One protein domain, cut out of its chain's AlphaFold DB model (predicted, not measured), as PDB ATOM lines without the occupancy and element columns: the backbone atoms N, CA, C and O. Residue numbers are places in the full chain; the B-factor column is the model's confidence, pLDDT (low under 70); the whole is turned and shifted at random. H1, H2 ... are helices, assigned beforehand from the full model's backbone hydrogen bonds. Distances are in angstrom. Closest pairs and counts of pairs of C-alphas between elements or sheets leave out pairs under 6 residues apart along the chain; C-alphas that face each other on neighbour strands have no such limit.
ATOM      1  N   THR A 519     -53.247  43.617 -14.924       64.56
ATOM      2  CA  THR A 519     -52.218  44.129 -14.022       64.56
ATOM      3  C   THR A 519     -52.850  45.247 -13.204       64.56
ATOM      4  O   THR A 519     -53.269  46.245 -13.798       64.56
ATOM      5  N   PRO A 520     -52.940  45.124 -11.869       63.72
ATOM      6  CA  PRO A 520     -53.470  46.197 -11.030       63.72
ATOM      7  C   PRO A 520     -52.596  47.460 -11.096       63.72
ATOM      8  O   PRO A 520     -53.068  48.548 -10.770       63.72
ATOM      9  N   ARG A 521     -51.339  47.330 -11.550       78.06
ATOM     10  CA  ARG A 521     -50.344  48.404 -11.613       78.06
ATOM     11  C   ARG A 521     -49.523  48.370 -12.895       78.06
ATOM     12  O   ARG A 521     -49.430  47.350 -13.577       78.06
ATOM     13  N   HIS A 522     -48.933  49.511 -13.237       84.06
ATOM     14  CA  HIS A 522     -48.099  49.644 -14.427       84.06
ATOM     15  C   HIS A 522     -46.720  48.978 -14.205       84.06
ATOM     16  O   HIS A 522     -46.133  49.174 -13.139       84.06
ATOM     17  N   PRO A 523     -46.123  48.281 -15.199       87.75
ATOM     18  CA  PRO A 523     -44.835  47.587 -15.038       87.75
ATOM     19  C   PRO A 523     -43.698  48.456 -14.476       87.75
ATOM     20  O   PRO A 523     -42.857  47.979 -13.721       87.75
ATOM     21  N   ARG A 524     -43.679  49.755 -14.805       88.69
ATOM     22  CA  ARG A 524     -42.687  50.702 -14.254       88.69
ATOM     23  C   ARG A 524     -42.806  50.890 -12.741       88.69
ATOM     24  O   ARG A 524     -41.779  50.966 -12.084       88.69
ATOM     25  N   GLU A 525     -44.023  50.947 -12.210       91.00
ATOM     26  CA  GLU A 525     -44.256  51.127 -10.771       91.00
ATOM     27  C   GLU A 525     -43.794  49.892  -9.996       91.00
ATOM     28  O   GLU A 525     -43.094  50.006  -8.996       91.00
ATOM     29  N   VAL A 526     -44.099  48.702 -10.521       91.25
ATOM     30  CA  VAL A 526     -43.628  47.433  -9.951       91.25
ATOM     31  C   VAL A 526     -42.098  47.365  -9.956       91.25
ATOM     32  O   VAL A 526     -41.481  46.976  -8.966       91.25
ATOM     33  N   LEU A 527     -41.457  47.791 -11.049       92.50
ATOM     34  CA  LEU A 527     -39.997  47.863 -11.132       92.50
ATOM     35  C   LEU A 527     -39.393  48.852 -10.125       92.50
ATOM     36  O   LEU A 527     -38.323  48.565  -9.584       92.50
ATOM     37  N   GLU A 528     -40.032  49.998  -9.884       92.88
ATOM     38  CA  GLU A 528     -39.600  50.969  -8.872       92.88
ATOM     39  C   GLU A 528     -39.702  50.396  -7.456       92.88
ATOM     40  O   GLU A 528     -38.753  50.526  -6.682       92.88
ATOM     41  N   ASP A 529     -40.781  49.686  -7.137       91.69
ATOM     42  CA  ASP A 529     -40.945  49.055  -5.827       91.69
ATOM     43  C   ASP A 529     -39.933  47.934  -5.589       91.69
ATOM     44  O   ASP A 529     -39.348  47.863  -4.507       91.69
ATOM     45  N   ILE A 530     -39.650  47.118  -6.612       92.69
ATOM     46  CA  ILE A 530     -38.579  46.110  -6.564       92.69
ATOM     47  C   ILE A 530     -37.217  46.775  -6.346       92.69
ATOM     48  O   ILE A 530     -36.399  46.273  -5.580       92.69
ATOM     49  N   ARG A 531     -36.958  47.918  -6.993       92.44
ATOM     50  CA  ARG A 531     -35.706  48.666  -6.813       92.44
ATOM     51  C   ARG A 531     -35.572  49.232  -5.399       92.44
ATOM     52  O   ARG A 531     -34.462  49.279  -4.871       92.44
ATOM     53  N   ASN A 532     -36.676  49.700  -4.822       91.38
ATOM     54  CA  ASN A 532     -36.700  50.309  -3.496       91.38
ATOM     55  C   ASN A 532     -36.641  49.259  -2.376       91.38
ATOM     56  O   ASN A 532     -36.068  49.542  -1.328       91.38
ATOM     57  N   ASN A 533     -37.185  48.059  -2.610       89.75
ATOM     58  CA  ASN A 533     -37.298  46.982  -1.619       89.75
ATOM     59  C   ASN A 533     -36.844  45.607  -2.170       89.75
ATOM     60  O   ASN A 533     -37.618  44.644  -2.141       89.75
ATOM     61  N   PRO A 534     -35.606  45.471  -2.686       86.31
ATOM     62  CA  PRO A 534     -35.173  44.262  -3.399       86.31
ATOM     63  C   PRO A 534     -35.071  43.013  -2.503       86.31
ATOM     64  O   PRO A 534     -35.138  41.882  -2.991       86.31
ATOM     65  N   ASP A 535     -34.913  43.198  -1.195       85.62
ATOM     66  CA  ASP A 535     -34.721  42.163  -0.176       85.62
ATOM     67  C   ASP A 535     -35.960  41.887   0.695       85.62
ATOM     68  O   ASP A 535     -35.901  41.064   1.609       85.62
ATOM     69  N   SER A 536     -37.099  42.523   0.399       89.25
ATOM     70  CA  SER A 536     -38.348  42.359   1.159       89.25
ATOM     71  C   SER A 536     -39.592  42.398   0.261       89.25
ATOM     72  O   SER A 536     -40.532  43.156   0.508       89.25
ATOM     73  N   ILE A 537     -39.586  41.607  -0.814       91.94
ATOM     74  CA  ILE A 537     -40.687  41.549  -1.787       91.94
ATOM     75  C   ILE A 537     -41.874  40.777  -1.194       91.94
ATOM     76  O   ILE A 537     -41.812  39.557  -1.042       91.94
ATOM     77  N   SER A 538     -42.975  41.466  -0.888       92.75
ATOM     78  CA  SER A 538     -44.202  40.834  -0.383       92.75
ATOM     79  C   SER A 538     -44.813  39.852  -1.394       92.75
ATOM     80  O   SER A 538     -44.505  39.896  -2.585       92.75
ATOM     81  N   ASP A 539     -45.691  38.960  -0.928       87.94
ATOM     82  CA  ASP A 539     -46.446  38.070  -1.823       87.94
ATOM     83  C   ASP A 539     -47.316  38.875  -2.802       87.94
ATOM     84  O   ASP A 539     -47.374  38.549  -3.981       87.94
ATOM     85  N   GLU A 540     -47.906  39.985  -2.348       89.31
ATOM     86  CA  GLU A 540     -48.674  40.904  -3.200       89.31
ATOM     87  C   GLU A 540     -47.810  41.489  -4.329       89.31
ATOM     88  O   GLU A 540     -48.173  41.378  -5.496       89.31
ATOM     89  N   LEU A 541     -46.625  42.028  -4.009       89.75
ATOM     90  CA  LEU A 541     -45.715  42.582  -5.018       89.75
ATOM     91  C   LEU A 541     -45.179  41.497  -5.968       89.75
ATOM     92  O   LEU A 541     -44.927  41.769  -7.141       89.75
ATOM     93  N   TYR A 542     -45.013  40.263  -5.485       87.69
ATOM     94  CA  TYR A 542     -44.630  39.122  -6.317       87.69
ATOM     95  C   TYR A 542     -45.718  38.748  -7.333       87.69
ATOM     96  O   TYR A 542     -45.399  38.532  -8.502       87.69
ATOM     97  N   GLU A 543     -46.985  38.704  -6.919       83.81
ATOM     98  CA  GLU A 543     -48.111  38.442  -7.826       83.81
ATOM     99  C   GLU A 543     -48.278  39.575  -8.853       83.81
ATOM    100  O   GLU A 543     -48.439  39.312 -10.047       83.81
ATOM    101  N   GLU A 544     -48.137  40.837  -8.429       86.81
ATOM    102  CA  GLU A 544     -48.127  41.993  -9.338       86.81
ATOM    103  C   GLU A 544     -46.984  41.904 -10.358       86.81
ATOM    104  O   GLU A 544     -47.192  42.104 -11.558       86.81
ATOM    105  N   TRP A 545     -45.779  41.555  -9.899       89.69
ATOM    106  CA  TRP A 545     -44.633  41.327 -10.772       89.69
ATOM    107  C   TRP A 545     -44.867  40.180 -11.748       89.69
ATOM    108  O   TRP A 545     -44.551  40.338 -12.923       89.69
ATOM    109  N   SER A 546     -45.437  39.062 -11.300       83.12
ATOM    110  CA  SER A 546     -45.739  37.900 -12.144       83.12
ATOM    111  C   SER A 546     -46.703  38.278 -13.274       83.12
ATOM    112  O   SER A 546     -46.463  37.966 -14.444       83.12
ATOM    113  N   ALA A 547     -47.744  39.055 -12.959       80.56
ATOM    114  CA  ALA A 547     -48.672  39.576 -13.955       80.56
ATOM    115  C   ALA A 547     -47.982  40.546 -14.935       80.56
ATOM    116  O   ALA A 547     -48.152  40.420 -16.150       80.56
ATOM    117  N   CYS A 548     -47.158  41.481 -14.441       86.31
ATOM    118  CA  CYS A 548     -46.387  42.391 -15.294       86.31
ATOM    119  C   CYS A 548     -45.371  41.650 -16.175       86.31
ATOM    120  O   CYS A 548     -45.239  41.975 -17.350       86.31
ATOM    121  N   HIS A 549     -44.687  40.644 -15.639       84.12
ATOM    122  CA  HIS A 549     -43.737  39.783 -16.343       84.12
ATOM    123  C   HIS A 549     -44.389  39.019 -17.495       84.12
ATOM    124  O   HIS A 549     -43.801  38.886 -18.572       84.12
ATOM    125  N   PHE A 550     -45.626  38.570 -17.290       78.56
ATOM    126  CA  PHE A 550     -46.396  37.864 -18.300       78.56
ATOM    127  C   PHE A 550     -46.787  38.757 -19.490       78.56
ATOM    128  O   PHE A 550     -46.702  38.325 -20.640       78.56
ATOM    129  N   ILE A 551     -47.186  40.008 -19.230       79.50
ATOM    130  CA  ILE A 551     -47.656  40.936 -20.276       79.50
ATOM    131  C   ILE A 551     -46.560  41.800 -20.901       79.50
ATOM    132  O   ILE A 551     -46.825  42.500 -21.877       79.50
ATOM    133  N   SER A 552     -45.362  41.811 -20.320       83.81
ATOM    134  CA  SER A 552     -44.271  42.677 -20.762       83.81
ATOM    135  C   SER A 552     -43.346  41.981 -21.756       83.81
ATOM    136  O   SER A 552     -43.316  40.756 -21.882       83.81
ATOM    137  N   SER A 553     -42.563  42.795 -22.458       82.62
ATOM    138  CA  SER A 553     -41.497  42.336 -23.340       82.62
ATOM    139  C   SER A 553     -40.290  41.793 -22.553       82.62
ATOM    140  O   SER A 553     -40.226  41.888 -21.321       82.62
ATOM    141  N   PHE A 554     -39.304  41.235 -23.258       80.38
ATOM    142  CA  PHE A 554     -38.088  40.702 -22.641       80.38
ATOM    143  C   PHE A 554     -37.280  41.774 -21.884       80.38
ATOM    144  O   PHE A 554     -36.644  41.473 -20.877       80.38
ATOM    145  N   ASP A 555     -37.366  43.046 -22.279       83.06
ATOM    146  CA  ASP A 555     -36.699  44.153 -21.575       83.06
ATOM    147  C   ASP A 555     -37.108  44.274 -20.102       83.06
ATOM    148  O   ASP A 555     -36.302  44.667 -19.253       83.06
ATOM    149  N   PHE A 556     -38.348  43.904 -19.768       87.19
ATOM    150  CA  PHE A 556     -38.824  43.898 -18.387       87.19
ATOM    151  C   PHE A 556     -38.054  42.894 -17.521       87.19
ATOM    152  O   PHE A 556     -37.780  43.170 -16.352       87.19
ATOM    153  N   VAL A 557     -37.643  41.761 -18.097       85.38
ATOM    154  CA  VAL A 557     -36.811  40.741 -17.438       85.38
ATOM    155  C   VAL A 557     -35.447  41.328 -17.078       85.38
ATOM    156  O   VAL A 557     -35.006  41.248 -15.929       85.38
ATOM    157  N   LEU A 558     -34.798  41.983 -18.046       85.06
ATOM    158  CA  LEU A 558     -33.488  42.608 -17.855       85.06
ATOM    159  C   LEU A 558     -33.555  43.758 -16.838       85.06
ATOM    160  O   LEU A 558     -32.691  43.876 -15.964       85.06
ATOM    161  N   ALA A 559     -34.602  44.584 -16.910       88.25
ATOM    162  CA  ALA A 559     -34.838  45.673 -15.968       88.25
ATOM    163  C   ALA A 559     -35.110  45.166 -14.542       88.25
ATOM    164  O   ALA A 559     -34.585  45.736 -13.585       88.25
ATOM    165  N   THR A 560     -35.869  44.073 -14.402       90.94
ATOM    166  CA  THR A 560     -36.138  43.418 -13.113       90.94
ATOM    167  C   THR A 560     -34.833  42.984 -12.450       90.94
ATOM    168  O   THR A 560     -34.556  43.374 -11.315       90.94
ATOM    169  N   LEU A 561     -33.985  42.236 -13.165       88.69
ATOM    170  CA  LEU A 561     -32.709  41.764 -12.621       88.69
ATOM    171  C   LEU A 561     -31.773  42.920 -12.261       88.69
ATOM    172  O   LEU A 561     -31.153  42.904 -11.198       88.69
ATOM    173  N   LYS A 562     -31.713  43.959 -13.099       88.50
ATOM    174  CA  LYS A 562     -30.942  45.172 -12.806       88.50
ATOM    175  C   LYS A 562     -31.411  45.850 -11.514       88.50
ATOM    176  O   LYS A 562     -30.576  46.261 -10.711       88.50
ATOM    177  N   ASN A 563     -32.722  45.957 -11.294       91.12
ATOM    178  CA  ASN A 563     -33.284  46.568 -10.086       91.12
ATOM    179  C   ASN A 563     -33.049  45.723  -8.827       91.12
ATOM    180  O   ASN A 563     -32.900  46.285  -7.747       91.12
ATOM    181  N   LEU A 564     -32.912  44.403  -8.979       89.69
ATOM    182  CA  LEU A 564     -32.475  43.488  -7.917       89.69
ATOM    183  C   LEU A 564     -30.958  43.531  -7.654       89.69
ATOM    184  O   LEU A 564     -30.471  42.881  -6.730       89.69
ATOM    185  N   GLY A 565     -30.206  44.321  -8.429       84.88
ATOM    186  CA  GLY A 565     -28.771  44.532  -8.254       84.88
ATOM    187  C   GLY A 565     -27.880  43.683  -9.160       84.88
ATOM    188  O   GLY A 565     -26.671  43.638  -8.931       84.88
ATOM    189  N   ALA A 566     -28.436  43.023 -10.180       82.44
ATOM    190  CA  ALA A 566     -27.641  42.288 -11.159       82.44
ATOM    191  C   ALA A 566     -26.860  43.258 -12.067       82.44
ATOM    192  O   ALA A 566     -27.334  44.365 -12.358       82.44
ATOM    193  N   PRO A 567     -25.668  42.871 -12.553       73.38
ATOM    194  CA  PRO A 567     -24.917  43.690 -13.495       73.38
ATOM    195  C   PRO A 567     -25.696  43.904 -14.801       73.38
ATOM    196  O   PRO A 567     -26.405  43.028 -15.284       73.38
ATOM    197  N   MET A 568     -25.509  45.080 -15.409       57.72
ATOM    198  CA  MET A 568     -26.237  45.537 -16.607       57.72
ATOM    199  C   MET A 568     -26.050  44.640 -17.846       57.72
ATOM    200  O   MET A 568     -26.835  44.726 -18.783       57.72
ATOM    201  N   ARG A 569     -24.992  43.818 -17.874       61.06
ATOM    202  CA  ARG A 569     -24.695  42.847 -18.933       61.06
ATOM    203  C   ARG A 569     -24.534  41.469 -18.301       61.06
ATOM    204  O   ARG A 569     -23.500  41.184 -17.701       61.06
ATOM    205  N   LEU A 570     -25.546  40.621 -18.448       61.38
ATOM    206  CA  LEU A 570     -25.523  39.226 -18.004       61.38
ATOM    207  C   LEU A 570     -24.981  38.322 -19.118       61.38
ATOM    208  O   LEU A 570     -25.631  37.374 -19.532       61.38
ATOM    209  N   THR A 571     -23.772  38.606 -19.612       59.19
ATOM    210  CA  THR A 571     -23.068  37.670 -20.511       59.19
ATOM    211  C   THR A 571     -22.590  36.424 -19.767       59.19
ATOM    212  O   THR A 571     -22.269  35.419 -20.390       59.19
ATOM    213  N   ASN A 572     -22.536  36.484 -18.432       68.62
ATOM    214  CA  ASN A 572     -22.214  35.350 -17.587       68.62
ATOM    215  C   ASN A 572     -23.295  35.154 -16.517       68.62
ATOM    216  O   ASN A 572     -23.423  35.936 -15.577       68.62
ATOM    217  N   LEU A 573     -24.083  34.099 -16.666       74.62
ATOM    218  CA  LEU A 573     -25.249  33.811 -15.840       74.62
ATOM    219  C   LEU A 573     -24.915  33.559 -14.370       74.62
ATOM    220  O   LEU A 573     -25.760  33.797 -13.521       74.62
ATOM    221  N   GLN A 574     -23.678  33.172 -14.047       72.38
ATOM    222  CA  GLN A 574     -23.211  32.993 -12.664       72.38
ATOM    223  C   GLN A 574     -23.436  34.237 -11.777       72.38
ATOM    224  O   GLN A 574     -23.596  34.135 -10.562       72.38
ATOM    225  N   PHE A 575     -23.494  35.434 -12.377       77.31
ATOM    226  CA  PHE A 575     -23.699  36.687 -11.648       77.31
ATOM    227  C   PHE A 575     -25.041  36.759 -10.907       77.31
ATOM    228  O   PHE A 575     -25.149  37.509  -9.938       77.31
ATOM    229  N   VAL A 576     -26.042  35.961 -11.290       82.12
ATOM    230  CA  VAL A 576     -27.341  35.934 -10.595       82.12
ATOM    231  C   VAL A 576     -27.224  35.381  -9.170       82.12
ATOM    232  O   VAL A 576     -27.951  35.816  -8.285       82.12
ATOM    233  N   PHE A 577     -26.245  34.509  -8.907       83.06
ATOM    234  CA  PHE A 577     -25.935  34.003  -7.563       83.06
ATOM    235  C   PHE A 577     -24.872  34.829  -6.828       83.06
ATOM    236  O   PHE A 577     -24.468  34.468  -5.721       83.06
ATOM    237  N   GLN A 578     -24.432  35.940  -7.423       83.00
ATOM    238  CA  GLN A 578     -23.559  36.940  -6.797       83.00
ATOM    239  C   GLN A 578     -24.340  38.174  -6.315       83.00
ATOM    240  O   GLN A 578     -23.743  39.137  -5.834       83.00
ATOM    241  N   LEU A 579     -25.674  38.149  -6.431       86.00
ATOM    242  CA  LEU A 579     -26.559  39.124  -5.799       86.00
ATOM    243  C   LEU A 579     -26.381  39.120  -4.275       86.00
ATOM    244  O   LEU A 579     -25.875  38.161  -3.691       86.00
ATOM    245  N   LYS A 580     -26.814  40.206  -3.623       87.50
ATOM    246  CA  LYS A 580     -26.759  40.319  -2.160       87.50
ATOM    247  C   LYS A 580     -27.459  39.120  -1.519       87.50
ATOM    248  O   LYS A 580     -28.583  38.797  -1.892       87.50
ATOM    249  N   ASP A 581     -26.828  38.536  -0.504       87.38
ATOM    250  CA  ASP A 581     -27.382  37.410   0.256       87.38
ATOM    251  C   ASP A 581     -28.820  37.683   0.734       87.38
ATOM    252  O   ASP A 581     -29.664  36.802   0.639       87.38
ATOM    253  N   SER A 582     -29.143  38.920   1.138       87.94
ATOM    254  CA  SER A 582     -30.504  39.300   1.547       87.94
ATOM    255  C   SER A 582     -31.559  39.125   0.442       87.94
ATOM    256  O   SER A 582     -32.689  38.752   0.735       87.94
ATOM    257  N   VAL A 583     -31.186  39.311  -0.827       88.75
ATOM    258  CA  VAL A 583     -32.051  39.074  -1.997       88.75
ATOM    259  C   VAL A 583     -32.194  37.573  -2.263       88.75
ATOM    260  O   VAL A 583     -33.286  37.098  -2.555       88.75
ATOM    261  N   LEU A 584     -31.107  36.804  -2.130       89.62
ATOM    262  CA  LEU A 584     -31.108  35.354  -2.371       89.62
ATOM    263  C   LEU A 584     -31.776  34.549  -1.242       89.62
ATOM    264  O   LEU A 584     -32.306  33.467  -1.490       89.62
ATOM    265  N   HIS A 585     -31.760  35.060  -0.008       91.81
ATOM    266  CA  HIS A 585     -32.428  34.455   1.153       91.81
ATOM    267  C   HIS A 585     -33.923  34.778   1.205       91.81
ATOM    268  O   HIS A 585     -34.681  34.063   1.858       91.81
ATOM    269  N   HIS A 586     -34.373  35.822   0.506       92.62
ATOM    270  CA  HIS A 586     -35.787  36.158   0.430       92.62
ATOM    271  C   HIS A 586     -36.497  35.313  -0.640       92.62
ATOM    272  O   HIS A 586     -36.210  35.422  -1.832       92.62
ATOM    273  N   LYS A 587     -37.496  34.517  -0.236       89.88
ATOM    274  CA  LYS A 587     -38.216  33.566  -1.106       89.88
ATOM    275  C   LYS A 587     -38.711  34.174  -2.428       89.88
ATOM    276  O   LYS A 587     -38.451  33.611  -3.488       89.88
ATOM    277  N   ASN A 588     -39.423  35.302  -2.381       89.56
ATOM    278  CA  ASN A 588     -40.019  35.901  -3.584       89.56
ATOM    279  C   ASN A 588     -38.983  36.557  -4.501       89.56
ATOM    280  O   ASN A 588     -39.003  36.308  -5.701       89.56
ATOM    281  N   SER A 589     -38.025  37.304  -3.951       90.94
ATOM    282  CA  SER A 589     -36.875  37.812  -4.702       90.94
ATOM    283  C   SER A 589     -36.096  36.687  -5.386       90.94
ATOM    284  O   SER A 589     -35.816  36.784  -6.577       90.94
ATOM    285  N   LEU A 590     -35.836  35.573  -4.691       88.81
ATOM    286  CA  LEU A 590     -35.211  34.392  -5.283       88.81
ATOM    287  C   LEU A 590     -36.047  33.816  -6.436       88.81
ATOM    288  O   LEU A 590     -35.499  33.559  -7.504       88.81
ATOM    289  N   LYS A 591     -37.369  33.655  -6.269       86.50
ATOM    290  CA  LYS A 591     -38.257  33.212  -7.362       86.50
ATOM    291  C   LYS A 591     -38.143  34.124  -8.584       86.50
ATOM    292  O   LYS A 591     -37.997  33.620  -9.690       86.50
ATOM    293  N   ILE A 592     -38.180  35.443  -8.385       88.31
ATOM    294  CA  ILE A 592     -38.058  36.434  -9.462       88.31
ATOM    295  C   ILE A 592     -36.722  36.278 -10.191       88.31
ATOM    296  O   ILE A 592     -36.704  36.144 -11.415       88.31
ATOM    297  N   VAL A 593     -35.610  36.237  -9.447       88.88
ATOM    298  CA  VAL A 593     -34.262  36.077 -10.015       88.88
ATOM    299  C   VAL A 593     -34.186  34.817 -10.865       88.88
ATOM    300  O   VAL A 593     -33.740  34.876 -12.009       88.88
ATOM    301  N   LEU A 594     -34.635  33.681 -10.331       86.19
ATOM    302  CA  LEU A 594     -34.542  32.399 -11.020       86.19
ATOM    303  C   LEU A 594     -35.449  32.346 -12.257       86.19
ATOM    304  O   LEU A 594     -34.999  31.881 -13.302       86.19
ATOM    305  N   THR A 595     -36.667  32.892 -12.196       83.00
ATOM    306  CA  THR A 595     -37.551  33.010 -13.369       83.00
ATOM    307  C   THR A 595     -36.927  33.883 -14.457       83.00
ATOM    308  O   THR A 595     -36.840  33.459 -15.607       83.00
ATOM    309  N   CYS A 596     -36.409  35.066 -14.112       84.12
ATOM    310  CA  CYS A 596     -35.737  35.926 -15.086       84.12
ATOM    311  C   CYS A 596     -34.452  35.298 -15.648       84.12
ATOM    312  O   CYS A 596     -34.091  35.522 -16.800       84.12
ATOM    313  N   THR A 597     -33.751  34.496 -14.848       82.38
ATOM    314  CA  THR A 597     -32.562  33.766 -15.301       82.38
ATOM    315  C   THR A 597     -32.937  32.705 -16.334       82.38
ATOM    316  O   THR A 597     -32.247  32.575 -17.344       82.38
ATOM    317  N   LEU A 598     -34.042  31.981 -16.122       76.25
ATOM    318  CA  LEU A 598     -34.582  31.047 -17.114       76.25
ATOM    319  C   LEU A 598     -34.927  31.774 -18.415       76.25
ATOM    320  O   LEU A 598     -34.548  31.306 -19.484       76.25
ATOM    321  N   ASP A 599     -35.563  32.944 -18.336       74.38
ATOM    322  CA  ASP A 599     -35.839  33.781 -19.509       74.38
ATOM    323  C   ASP A 599     -34.589  34.118 -20.300       74.38
ATOM    324  O   ASP A 599     -34.593  33.951 -21.515       74.38
ATOM    325  N   ILE A 600     -33.505  34.526 -19.642       76.94
ATOM    326  CA  ILE A 600     -32.243  34.826 -20.330       76.94
ATOM    327  C   ILE A 600     -31.646  33.568 -20.948       76.94
ATOM    328  O   ILE A 600     -31.320  33.553 -22.129       76.94
ATOM    329  N   ILE A 601     -31.571  32.481 -20.184       73.75
ATOM    330  CA  ILE A 601     -31.061  31.188 -20.654       73.75
ATOM    331  C   ILE A 601     -31.804  30.704 -21.905       73.75
ATOM    332  O   ILE A 601     -31.233  29.998 -22.742       73.75
ATOM    333  N   HIS A 602     -33.083  31.035 -22.029       67.38
ATOM    334  CA  HIS A 602     -33.953  30.549 -23.091       67.38
ATOM    335  C   HIS A 602     -34.188  31.552 -24.223       67.38
ATOM    336  O   HIS A 602     -34.471  31.111 -25.331       67.38
ATOM    337  N   GLY A 603     -34.072  32.853 -23.964       60.16
ATOM    338  CA  GLY A 603     -34.296  33.925 -24.935       60.16
ATOM    339  C   GLY A 603     -33.027  34.575 -25.486       60.16
ATOM    340  O   GLY A 603     -33.103  35.341 -26.444       60.16
ATOM    341  N   ASP A 604     -31.859  34.276 -24.914       63.53
ATOM    342  CA  ASP A 604     -30.569  34.783 -25.368       63.53
ATOM    343  C   ASP A 604     -29.704  33.634 -25.935       63.53
ATOM    344  O   ASP A 604     -29.021  32.915 -25.216       63.53
ATOM    345  N   GLU A 605     -29.707  33.472 -27.263       59.34
ATOM    346  CA  GLU A 605     -28.854  32.530 -28.014       59.34
ATOM    347  C   GLU A 605     -27.335  32.731 -27.822       59.34
ATOM    348  O   GLU A 605     -26.561  31.832 -28.138       59.34
ATOM    349  N   ASN A 606     -26.883  33.886 -27.307       62.75
ATOM    350  CA  ASN A 606     -25.462  34.160 -27.056       62.75
ATOM    351  C   ASN A 606     -25.031  33.640 -25.683       62.75
ATOM    352  O   ASN A 606     -23.852  33.720 -25.335       62.75
ATOM    353  N   VAL A 607     -25.978  33.141 -24.886       67.25
ATOM    354  CA  VAL A 607     -25.675  32.454 -23.643       67.25
ATOM    355  C   VAL A 607     -24.884  31.202 -23.984       67.25
ATOM    356  O   VAL A 607     -25.415  30.197 -24.461       67.25
ATOM    357  N   GLU A 608     -23.587  31.265 -23.705       69.25
ATOM    358  CA  GLU A 608     -22.708  30.120 -23.848       69.25
ATOM    359  C   GLU A 608     -23.207  28.974 -22.967       69.25
ATOM    360  O   GLU A 608     -23.489  29.149 -21.777       69.25
ATOM    361  N   GLU A 609     -23.247  27.763 -23.520       68.75
ATOM    362  CA  GLU A 609     -23.645  26.568 -22.771       68.75
ATOM    363  C   GLU A 609     -22.775  26.375 -21.518       68.75
ATOM    364  O   GLU A 609     -23.251  25.924 -20.477       68.75
ATOM    365  N   ALA A 610     -21.507  26.797 -21.582       67.38
ATOM    366  CA  ALA A 610     -20.611  26.825 -20.437       67.38
ATOM    367  C   ALA A 610     -21.134  27.709 -19.293       67.38
ATOM    368  O   ALA A 610     -21.023  27.300 -18.139       67.38
ATOM    369  N   SER A 611     -21.727  28.866 -19.599       74.44
ATOM    370  CA  SER A 611     -22.304  29.776 -18.607       74.44
ATOM    371  C   SER A 611     -23.566  29.194 -17.963       74.44
ATOM    372  O   SER A 611     -23.738  29.303 -16.750       74.44
ATOM    373  N   VAL A 612     -24.397  28.480 -18.735       73.88
ATOM    374  CA  VAL A 612     -25.549  27.729 -18.194       73.88
ATOM    375  C   VAL A 612     -25.082  26.649 -17.217       73.88
ATOM    376  O   VAL A 612     -25.638  26.525 -16.127       73.88
ATOM    377  N   CYS A 613     -24.035  25.894 -17.571       68.94
ATOM    378  CA  CYS A 613     -23.468  24.878 -16.683       68.94
ATOM    379  C   CYS A 613     -22.948  25.484 -15.375       68.94
ATOM    380  O   CYS A 613     -23.192  24.917 -14.317       68.94
ATOM    381  N   VAL A 614     -22.241  26.618 -15.435       74.62
ATOM    382  CA  VAL A 614     -21.730  27.285 -14.227       74.62
ATOM    383  C   VAL A 614     -22.880  27.810 -13.369       74.62
ATOM    384  O   VAL A 614     -22.898  27.552 -12.173       74.62
ATOM    385  N   CYS A 615     -23.890  28.436 -13.977       80.94
ATOM    386  CA  CYS A 615     -25.100  28.865 -13.274       80.94
ATOM    387  C   CYS A 615     -25.792  27.700 -12.549       80.94
ATOM    388  O   CYS A 615     -26.295  27.869 -11.441       80.94
ATOM    389  N   LEU A 616     -25.816  26.510 -13.154       75.56
ATOM    390  CA  LEU A 616     -26.363  25.312 -12.525       75.56
ATOM    391  C   LEU A 616     -25.489  24.808 -11.369       75.56
ATOM    392  O   LEU A 616     -26.034  24.437 -10.332       75.56
ATOM    393  N   CYS A 617     -24.161  24.794 -11.523       71.75
ATOM    394  CA  CYS A 617     -23.243  24.452 -10.431       71.75
ATOM    395  C   CYS A 617     -23.442  25.383  -9.234       71.75
ATOM    396  O   CYS A 617     -23.649  24.902  -8.124       71.75
ATOM    397  N   ASP A 618     -23.477  26.692  -9.481       80.81
ATOM    398  CA  ASP A 618     -23.697  27.694  -8.442       80.81
ATOM    399  C   ASP A 618     -25.059  27.496  -7.768       80.81
ATOM    400  O   ASP A 618     -25.152  27.505  -6.541       80.81
ATOM    401  N   ALA A 619     -26.116  27.233  -8.545       82.06
ATOM    402  CA  ALA A 619     -27.430  26.908  -7.999       82.06
ATOM    403  C   ALA A 619     -27.377  25.679  -7.083       82.06
ATOM    404  O   ALA A 619     -28.026  25.657  -6.040       82.06
ATOM    405  N   VAL A 620     -26.601  24.653  -7.436       74.00
ATOM    406  CA  VAL A 620     -26.476  23.457  -6.602       74.00
ATOM    407  C   VAL A 620     -25.652  23.720  -5.344       74.00
ATOM    408  O   VAL A 620     -26.051  23.281  -4.266       74.00
ATOM    409  N   ASP A 621     -24.559  24.473  -5.434       77.00
ATOM    410  CA  ASP A 621     -23.750  24.840  -4.267       77.00
ATOM    411  C   ASP A 621     -24.580  25.624  -3.241       77.00
ATOM    412  O   ASP A 621     -24.466  25.416  -2.026       77.00
ATOM    413  N   ARG A 622     -25.519  26.445  -3.723       82.75
ATOM    414  CA  ARG A 622     -26.474  27.183  -2.893       82.75
ATOM    415  C   ARG A 622     -27.488  26.304  -2.148       82.75
ATOM    416  O   ARG A 622     -28.043  26.779  -1.161       82.75
ATOM    417  N   PHE A 623     -27.663  25.015  -2.475       74.75
ATOM    418  CA  PHE A 623     -28.468  24.101  -1.637       74.75
ATOM    419  C   PHE A 623     -27.896  23.901  -0.228       74.75
ATOM    420  O   PHE A 623     -28.633  23.509   0.689       74.75
ATOM    421  N   SER A 624     -26.586  24.108  -0.065       75.06
ATOM    422  CA  SER A 624     -25.915  23.982   1.230       75.06
ATOM    423  C   SER A 624     -26.267  25.123   2.193       75.06
ATOM    424  O   SER A 624     -26.202  24.920   3.406       75.06
ATOM    425  N   ASP A 625     -26.722  26.275   1.685       83.19
ATOM    426  CA  ASP A 625     -27.205  27.382   2.513       83.19
ATOM    427  C   ASP A 625     -28.623  27.071   3.018       83.19
ATOM    428  O   ASP A 625     -29.581  26.965   2.252       83.19
ATOM    429  N   SER A 626     -28.770  26.902   4.333       82.50
ATOM    430  CA  SER A 626     -30.054  26.592   4.971       82.50
ATOM    431  C   SER A 626     -31.063  27.740   4.924       82.50
ATOM    432  O   SER A 626     -32.237  27.506   5.206       82.50
ATOM    433  N   ARG A 627     -30.623  28.959   4.587       87.12
ATOM    434  CA  ARG A 627     -31.471  30.156   4.490       87.12
ATOM    435  C   ARG A 627     -32.085  30.339   3.107       87.12
ATOM    436  O   ARG A 627     -32.995  31.144   2.959       87.12
ATOM    437  N   ILE A 628     -31.596  29.613   2.102       88.06
ATOM    438  CA  ILE A 628     -32.154  29.639   0.751       88.06
ATOM    439  C   ILE A 628     -33.357  28.697   0.687       88.06
ATOM    440  O   ILE A 628     -33.312  27.564   1.172       88.06
ATOM    441  N   ASP A 629     -34.440  29.161   0.061       87.12
ATOM    442  CA  ASP A 629     -35.624  28.339  -0.169       87.12
ATOM    443  C   ASP A 629     -35.286  27.195  -1.145       87.12
ATOM    444  O   ASP A 629     -35.125  27.375  -2.357       87.12
ATOM    445  N   ARG A 630     -35.154  25.988  -0.587       82.25
ATOM    446  CA  ARG A 630     -34.768  24.776  -1.321       82.25
ATOM    447  C   ARG A 630     -35.824  24.318  -2.321       82.25
ATOM    448  O   ARG A 630     -35.472  23.618  -3.267       82.25
ATOM    449  N   GLU A 631     -37.091  24.658  -2.104       79.75
ATOM    450  CA  GLU A 631     -38.180  24.294  -3.010       79.75
ATOM    451  C   GLU A 631     -38.089  25.128  -4.290       79.75
ATOM    452  O   GLU A 631     -38.084  24.580  -5.391       79.75
ATOM    453  N   VAL A 632     -37.905  26.441  -4.137       80.50
ATOM    454  CA  VAL A 632     -37.717  27.383  -5.252       80.50
ATOM    455  C   VAL A 632     -36.455  27.051  -6.052       80.50
ATOM    456  O   VAL A 632     -36.492  26.969  -7.280       80.50
ATOM    457  N   LEU A 633     -35.343  26.790  -5.363       79.56
ATOM    458  CA  LEU A 633     -34.082  26.410  -5.999       79.56
ATOM    459  C   LEU A 633     -34.178  25.045  -6.706       79.56
ATOM    460  O   LEU A 633     -33.687  24.879  -7.823       79.56
ATOM    461  N   GLY A 634     -34.864  24.077  -6.090       70.00
ATOM    462  CA  GLY A 634     -35.131  22.768  -6.686       70.00
ATOM    463  C   GLY A 634     -36.015  22.839  -7.931       70.00
ATOM    464  O   GLY A 634     -35.753  22.122  -8.897       70.00
ATOM    465  N   TRP A 635     -37.011  23.730  -7.951       79.12
ATOM    466  CA  TRP A 635     -37.834  24.011  -9.131       79.12
ATOM    467  C   TRP A 635     -36.993  24.544 -10.298       79.12
ATOM    468  O   TRP A 635     -37.049  23.984 -11.393       79.12
ATOM    469  N   PHE A 636     -36.159  25.556 -10.052       79.38
ATOM    470  CA  PHE A 636     -35.275  26.143 -11.066       79.38
ATOM    471  C   PHE A 636     -34.329  25.105 -11.677       79.38
ATOM    472  O   PHE A 636     -34.226  24.978 -12.898       79.38
ATOM    473  N   ILE A 637     -33.693  24.304 -10.822       74.62
ATOM    474  CA  ILE A 637     -32.792  23.227 -11.237       74.62
ATOM    475  C   ILE A 637     -33.550  22.180 -12.055       74.62
ATOM    476  O   ILE A 637     -33.073  21.771 -13.113       74.62
ATOM    477  N   SER A 638     -34.757  21.793 -11.626       66.38
ATOM    478  CA  SER A 638     -35.606  20.862 -12.375       66.38
ATOM    479  C   SER A 638     -35.910  21.371 -13.788       66.38
ATOM    480  O   SER A 638     -35.840  20.585 -14.731       66.38
ATOM    481  N   ILE A 639     -36.195  22.667 -13.964       69.06
ATOM    482  CA  ILE A 639     -36.447  23.258 -15.290       69.06
ATOM    483  C   ILE A 639     -35.178  23.272 -16.143       69.06
ATOM    484  O   ILE A 639     -35.216  22.818 -17.286       69.06
ATOM    485  N   LEU A 640     -34.043  23.714 -15.594       69.12
ATOM    486  CA  LEU A 640     -32.774  23.752 -16.332       69.12
ATOM    487  C   LEU A 640     -32.353  22.382 -16.868       69.12
ATOM    488  O   LEU A 640     -31.812  22.279 -17.969       69.12
ATOM    489  N   ILE A 641     -32.627  21.326 -16.104       61.72
ATOM    490  CA  ILE A 641     -32.314  19.943 -16.471       61.72
ATOM    491  C   ILE A 641     -33.258  19.396 -17.553       61.72
ATOM    492  O   ILE A 641     -32.859  18.540 -18.339       61.72
ATOM    493  N   ARG A 642     -34.503  19.884 -17.646       56.75
ATOM    494  CA  ARG A 642     -35.460  19.417 -18.666       56.75
ATOM    495  C   ARG A 642     -35.082  19.819 -20.090       56.75
ATOM    496  O   ARG A 642     -35.656  19.256 -21.013       56.75
ATOM    497  N   ALA A 643     -34.118  20.723 -20.282       56.72
ATOM    498  CA  ALA A 643     -33.560  21.072 -21.587       56.72
ATOM    499  C   ALA A 643     -32.538  20.003 -22.055       56.72
ATOM    500  O   ALA A 643     -31.384  20.025 -21.610       56.72
TER     501      ALA A 643
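Overview. This is residues 519 to 643 of the 794 residues of an uncharacterized protein of Trichomonas vaginalis (UniProt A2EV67). Helix H6 runs through the middle of a two-sided helical body: H1, H2 and H3 gather on one side of it, and H4, H7 and H8 on the other. H1, H2, H3 and H6 form an up-and-down bundle, each helix running against the one before it in the chain, while the short H5 sits near the end where H6 begins. The printed part has 125 residues, with eight named helices in the order H1 to H8, no named strand, and the class all helix. It is compact, with a radius of gyration of the C-alphas of 13.6 A, and rounded, spanning 37 by 34 by 25 A.

Along the chain. Find C-alpha 523 at (-44.835, 47.587, -15.038); from there H1 runs through residues 523 to 532. Next come H2, residues 539 to 551 and 18.7 A long, and H3, residues 554 to 563. H4 is residues 573 to 578, and H5 is residues 581 to 585. At C-alpha 587, (-38.216, 33.566, -1.106), you reach H6, residues 587 to 603, which runs 24.2 A. H7, residues 609 to 624, is also 24.2 A long. H8, residues 630 to 642, runs 18.2 A and ends at C-alpha 642, (-35.460, 19.417, -18.666).

Arrangement. Begin at H6, the hub, which touches five helices. It touches H3 with residues 593 to 599 alone, opposite ways at a steep tilt of 41 degrees; the closest C-alphas, of Val 557 and Cys 596, are 5.5 A apart. H2 and H6 only just touch, with 3 pairs of C-alphas within 8 A, the closest those of Tyr 542 and Asn 588 at 6.3 A. H1 and H2 form a helical hairpin, closest at the C-alphas of Pro 523 and Cys 548, 5.4 A. On H8, look at Val 632: its C-alpha is 6.2 A from that of Lys 591, the closest pair where H8 touches H6, the same way at a shallow tilt of 11 degrees. H7 and H8 form another helical hairpin, closest at the C-alphas of Phe 623 and Arg 630, 6.3 A. H4 touches H7, with the C-alphas of Gln 574 and Cys 615 closest at 4.6 A. H5 and H6 touch only at the corner, and only just, with 3 pairs of C-alphas within 8 A; the closest are those of Leu 584 and Leu 590, 5.1 A. H1 and H7 are apart. Each O i to N i+4 pair is within hydrogen-bond range in H1, H2, H3, H5, H6 and H8; H7 has 10 of 12, and H4 has 0 of 2 but 3 of 3 O i to N i+3 pairs.

Size, cuts and confidence. The two C-alphas farthest apart, of Pro 520 and Ala 610, are 39.3 A apart. The printed part has no cut and no long link. Mean pLDDT of the printed part is 80.4; look for values under 70 at residues 519 to 520, 568 to 572, 602 to 610, 613 and 638 to 643.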